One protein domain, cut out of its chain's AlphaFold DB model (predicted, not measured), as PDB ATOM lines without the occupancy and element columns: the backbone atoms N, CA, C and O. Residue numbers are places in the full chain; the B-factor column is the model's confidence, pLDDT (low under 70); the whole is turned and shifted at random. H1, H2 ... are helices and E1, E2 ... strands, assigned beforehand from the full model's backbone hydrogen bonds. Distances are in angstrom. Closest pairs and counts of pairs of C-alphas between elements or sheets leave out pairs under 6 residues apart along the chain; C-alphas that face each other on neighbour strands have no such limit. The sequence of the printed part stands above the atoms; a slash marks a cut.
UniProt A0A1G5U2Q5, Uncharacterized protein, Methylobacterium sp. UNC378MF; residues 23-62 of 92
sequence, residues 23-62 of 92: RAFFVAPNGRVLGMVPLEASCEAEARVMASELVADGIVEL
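Overview. This is residues 23 to 62 of the 92 residues of an uncharacterized protein of Methylobacterium sp. UNC378MF (UniProt A0A1G5U2Q5). A small three-stranded antiparallel sheet, in the order E2, E1, E3, has one helix, H1, packed on one face, making two layers. The 40 printed residues hold three named strands and one named helix, in the order E1, E2, H1, E3, a mixed class. The whole is compact, with a radius of gyration of the C-alphas of 10.0 A, and its outline is a rod, 31 by 15 by 11 A.

Arrangement. Look first at inner strand E1, residues 23 to 27, in a hairpin with E2, residues 33 to 39; N 24 and O 37 are 2.8 A apart, within hydrogen-bond range. E3, residues 59 to 62, is antiparallel to E1, with N 25 and O 61 at 2.8 A. H1, residues 44 to 53, is on the sheet at a height over the sheet of 7.1 A. Its closest C-alphas to E3 are those of Ala 51 and Leu 62, 6.3 A. In H1 every O i to N i+4 pair is within hydrogen-bond range. E2, H1 and E3 form a split strand-helix-strand unit, two same-way strands with E1 between them, its crossover right-handed.

Along the chain. Find C-alpha 23 at (25.711, 17.198, 11.902), where E1 begins; E2 spans 16.5 A, H1 14.3 A. E3 ends at C-alpha 62, (30.010, 14.261, 9.515).

Size, cuts and confidence. The three links are tight, the printed part has no cut, and no printed residue is under 70 in pLDDT.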
ATOM      1  N   ARG A  23      26.162  16.368  13.023       92.44
ATOM      2  CA  ARG A  23      25.711  17.198  11.902       92.44
ATOM      3  C   ARG A  23      26.359  16.694  10.630       92.44
ATOM      4  O   ARG A  23      27.575  16.544  10.587       92.44
ATOM      5  N   ALA A  24      25.555  16.464   9.607       93.25
ATOM      6  CA  ALA A  24      26.031  16.198   8.264       93.25
ATOM      7  C   ALA A  24      26.052  17.512   7.481       93.25
ATOM      8  O   ALA A  24      25.031  18.190   7.373       93.25
ATOM      9  N   PHE A  25      27.204  17.887   6.942       93.19
ATOM     10  CA  PHE A  25      27.357  19.036   6.060       93.19
ATOM     11  C   PHE A  25      27.531  18.557   4.630       93.19
ATOM     12  O   PHE A  25      28.422  17.763   4.349       93.19
ATOM     13  N   PHE A  26      26.714  19.074   3.720       92.25
ATOM     14  CA  PHE A  26      26.919  18.877   2.292       92.25
ATOM     15  C   PHE A  26      27.950  19.885   1.817       92.25
ATOM     16  O   PHE A  26      27.768  21.091   2.000       92.25
ATOM     17  N   VAL A  27      29.029  19.408   1.215       92.06
ATOM     18  CA  VAL A  27      30.170  20.220   0.805       92.06
ATOM     19  C   VAL A  27      30.340  20.102  -0.707       92.06
ATOM     20  O   VAL A  27      30.313  19.018  -1.285       92.06
ATOM     21  N   ALA A  28      30.487  21.240  -1.373       88.19
ATOM     22  CA  ALA A  28      30.829  21.298  -2.785       88.19
ATOM     23  C   ALA A  28      32.319  20.967  -3.000       88.19
ATOM     24  O   ALA A  28      33.129  21.170  -2.094       88.19
ATOM     25  N   PRO A  29      32.739  20.573  -4.218       85.00
ATOM     26  CA  PRO A  29      34.146  20.279  -4.516       85.00
ATOM     27  C   PRO A  29      35.120  21.435  -4.234       85.00
ATOM     28  O   PRO A  29      36.300  21.212  -3.991       85.00
ATOM     29  N   ASN A  30      34.634  22.678  -4.232       86.56
ATOM     30  CA  ASN A  30      35.419  23.867  -3.888       86.56
ATOM     31  C   ASN A  30      35.515  24.136  -2.369       86.56
ATOM     32  O   ASN A  30      35.978  25.203  -1.973       86.56
ATOM     33  N   GLY A  31      35.032  23.220  -1.526       86.62
ATOM     34  CA  GLY A  31      35.020  23.354  -0.067       86.62
ATOM     35  C   GLY A  31      33.886  24.223   0.483       86.62
ATOM     36  O   GLY A  31      33.818  24.448   1.690       86.62
ATOM     37  N   ARG A  32      32.974  24.723  -0.362       91.06
ATOM     38  CA  ARG A  32      31.822  25.504   0.099       91.06
ATOM     39  C   ARG A  32      30.764  24.586   0.703       91.06
ATOM     40  O   ARG A  32      30.316  23.649   0.051       91.06
ATOM     41  N   VAL A  33      30.282  24.918   1.897       91.50
ATOM     42  CA  VAL A  33      29.110  24.258   2.487       91.50
ATOM     43  C   VAL A  33      27.855  24.641   1.696       91.50
ATOM     44  O   VAL A  33      27.525  25.820   1.561       91.50
ATOM     45  N   LEU A  34      27.174  23.633   1.163       90.62
ATOM     46  CA  LEU A  34      25.915  23.733   0.428       90.62
ATOM     47  C   LEU A  34      24.699  23.619   1.353       90.62
ATOM     48  O   LEU A  34      23.671  24.233   1.087       90.62
ATOM     49  N   GLY A  35      24.816  22.856   2.442       90.50
ATOM     50  CA  GLY A  35      23.726  22.631   3.385       90.50
ATOM     51  C   GLY A  35      24.173  21.874   4.631       90.50
ATOM     52  O   GLY A  35      25.302  21.391   4.705       90.50
ATOM     53  N   MET A  36      23.279  21.777   5.613       92.44
ATOM     54  CA  MET A  36      23.519  21.083   6.877       92.44
ATOM     55  C   MET A  36      22.251  20.367   7.339       92.44
ATOM     56  O   MET A  36      21.167  20.946   7.284       92.44
ATOM     57  N   VAL A  37      22.407  19.130   7.806       90.75
ATOM     58  CA  VAL A  37      21.346  18.307   8.390       90.75
ATOM     59  C   VAL A  37      21.780  17.856   9.788       90.75
ATOM     60  O   VAL A  37      22.845  17.246   9.926       90.75
ATOM     61  N   PRO A  38      21.002  18.160  10.842       90.69
ATOM     62  CA  PRO A  38      21.242  17.586  12.159       90.69
ATOM     63  C   PRO A  38      20.940  16.082  12.133       90.69
ATOM     64  O   PRO A  38      19.941  15.657  11.561       90.69
ATOM     65  N   LEU A  39      21.809  15.288  12.754       88.06
ATOM     66  CA  LEU A  39      21.656  13.848  12.901       88.06
ATOM     67  C   LEU A  39      21.396  13.514  14.368       88.06
ATOM     68  O   LEU A  39      22.232  13.770  15.237       88.06
ATOM     69  N   GLU A  40      20.242  12.914  14.633       86.31
ATOM     70  CA  GLU A  40      19.913  12.353  15.942       86.31
ATOM     71  C   GLU A  40      20.507  10.946  16.034       86.31
ATOM     72  O   GLU A  40      19.848   9.957  15.735       86.31
ATOM     73  N   ALA A  41      21.791  10.864  16.389       82.12
ATOM     74  CA  ALA A  41      22.484   9.598  16.606       82.12
ATOM     75  C   ALA A  41      22.838   9.435  18.083       82.12
ATOM     76  O   ALA A  41      23.340  10.366  18.716       82.12
ATOM     77  N   SER A  42      22.653   8.230  18.615       82.56
ATOM     78  CA  SER A  42      23.058   7.896  19.983       82.56
ATOM     79  C   SER A  42      24.557   7.601  20.081       82.56
ATOM     80  O   SER A  42      25.142   7.681  21.161       82.56
ATOM     81  N   CYS A  43      25.196   7.254  18.957       83.19
ATOM     82  CA  CYS A  43      26.630   6.993  18.884       83.19
ATOM     83  C   CYS A  43      27.234   7.332  17.514       83.19
ATOM     84  O   CYS A  43      26.537   7.503  16.514       83.19
ATOM     85  N   GLU A  44      28.565   7.366  17.461       85.62
ATOM     86  CA  GLU A  44      29.311   7.706  16.248       85.62
ATOM     87  C   GLU A  44      29.059   6.728  15.092       85.62
ATOM     88  O   GLU A  44      28.941   7.147  13.944       85.62
ATOM     89  N   ALA A  45      28.967   5.428  15.383       88.00
ATOM     90  CA  ALA A  45      28.758   4.405  14.361       88.00
ATOM     91  C   ALA A  45      27.417   4.601  13.635       88.00
ATOM     92  O   ALA A  45      27.365   4.550  12.410       88.00
ATOM     93  N   GLU A  46      26.359   4.903  14.387       88.06
ATOM     94  CA  GLU A  46      25.036   5.221  13.849       88.06
ATOM     95  C   GLU A  46      25.071   6.519  13.029       88.06
ATOM     96  O   GLU A  46      24.589   6.554  11.897       88.06
ATOM     97  N   ALA A  47      25.742   7.557  13.539       89.44
ATOM     98  CA  ALA A  47      25.912   8.819  12.823       89.44
ATOM     99  C   ALA A  47      26.648   8.642  11.485       89.44
ATOM    100  O   ALA A  47      26.300   9.290  10.500       89.44
ATOM    101  N   ARG A  48      27.653   7.757  11.434       91.25
ATOM    102  CA  ARG A  48      28.392   7.421  10.208       91.25
ATOM    103  C   ARG A  48      27.504   6.726   9.184       91.25
ATOM    104  O   ARG A  48      27.576   7.092   8.017       91.25
ATOM    105  N   VAL A  49      26.676   5.767   9.606       90.44
ATOM    106  CA  VAL A  49      25.731   5.083   8.708       90.44
ATOM    107  C   VAL A  49      24.755   6.101   8.127       90.44
ATOM    108  O   VAL A  49      24.696   6.242   6.908       90.44
ATOM    109  N   MET A  50      24.110   6.909   8.973       90.69
ATOM    110  CA  MET A  50      23.173   7.937   8.506       90.69
ATOM    111  C   MET A  50      23.838   8.962   7.578       90.69
ATOM    112  O   MET A  50      23.294   9.295   6.531       90.69
ATOM    113  N   ALA A  51      25.037   9.448   7.915       90.38
ATOM    114  CA  ALA A  51      25.771  10.374   7.056       90.38
ATOM    115  C   ALA A  51      26.171   9.741   5.717       90.38
ATOM    116  O   ALA A  51      26.147  10.431   4.704       90.38
ATOM    117  N   SER A  52      26.505   8.446   5.695       89.31
ATOM    118  CA  SER A  52      26.838   7.732   4.460       89.31
ATOM    119  C   SER A  52      25.633   7.542   3.537       89.31
ATOM    120  O   SER A  52      25.787   7.616   2.325       89.31
ATOM    121  N   GLU A  53      24.427   7.381   4.087       89.06
ATOM    122  CA  GLU A  53      23.193   7.276   3.296       89.06
ATOM    123  C   GLU A  53      22.788   8.611   2.655       89.06
ATOM    124  O   GLU A  53      22.124   8.631   1.621       89.06
ATOM    125  N   LEU A  54      23.224   9.739   3.227       86.56
ATOM    126  CA  LEU A  54      23.006  11.072   2.654       86.56
ATOM    127  C   LEU A  54      23.918  11.367   1.453       86.56
ATOM    128  O   LEU A  54      23.723  12.363   0.752       86.56
ATOM    129  N   VAL A  55      24.926  10.531   1.212       85.12
ATOM    130  CA  VAL A  55      25.910  10.720   0.146       85.12
ATOM    131  C   VAL A  55      25.315  10.236  -1.170       85.12
ATOM    132  O   VAL A  55      25.421   9.068  -1.528       85.12
ATOM    133  N   ALA A  56      24.665  11.148  -1.891       77.44
ATOM    134  CA  ALA A  56      24.136  10.874  -3.224       77.44
ATOM    135  C   ALA A  56      25.153  11.240  -4.321       77.44
ATOM    136  O   ALA A  56      25.756  10.364  -4.929       77.44
ATOM    137  N   ASP A  57      25.372  12.536  -4.549       71.69
ATOM    138  CA  ASP A  57      26.243  13.052  -5.612       71.69
ATOM    139  C   ASP A  57      27.009  14.266  -5.060       71.69
ATOM    140  O   ASP A  57      26.535  15.403  -5.093       71.69
ATOM    141  N   GLY A  58      28.141  14.011  -4.394       82.94
ATOM    142  CA  GLY A  58      28.924  15.055  -3.730       82.94
ATOM    143  C   GLY A  58      29.606  14.612  -2.440       82.94
ATOM    144  O   GLY A  58      29.768  13.426  -2.173       82.94
ATOM    145  N   ILE A  59      30.035  15.584  -1.639       91.25
ATOM    146  CA  ILE A  59      30.782  15.343  -0.402       91.25
ATOM    147  C   ILE A  59      29.859  15.592   0.790       91.25
ATOM    148  O   ILE A  59      29.202  16.631   0.863       91.25
ATOM    149  N   VAL A  60      29.847  14.672   1.750       93.31
ATOM    150  CA  VAL A  60      29.188  14.836   3.045       93.31
ATOM    151  C   VAL A  60      30.227  14.729   4.151       93.31
ATOM    152  O   VAL A  60      30.932  13.729   4.264       93.31
ATOM    153  N   GLU A  61      30.314  15.746   4.997       94.88
ATOM    154  CA  GLU A  61      31.152  15.726   6.192       94.88
ATOM    155  C   GLU A  61      30.290  15.533   7.435       94.88
ATOM    156  O   GLU A  61      29.388  16.322   7.712       94.88
ATOM    157  N   LEU A  62      30.590  14.496   8.206       93.62
ATOM    158  CA  LEU A  62      30.010  14.261   9.515       93.62
ATOM    159  C   LEU A  62      30.832  14.989  10.574       93.62
ATOM    160  O   LEU A  62      32.029  14.745  10.726       93.62
TER     161      LEU A  62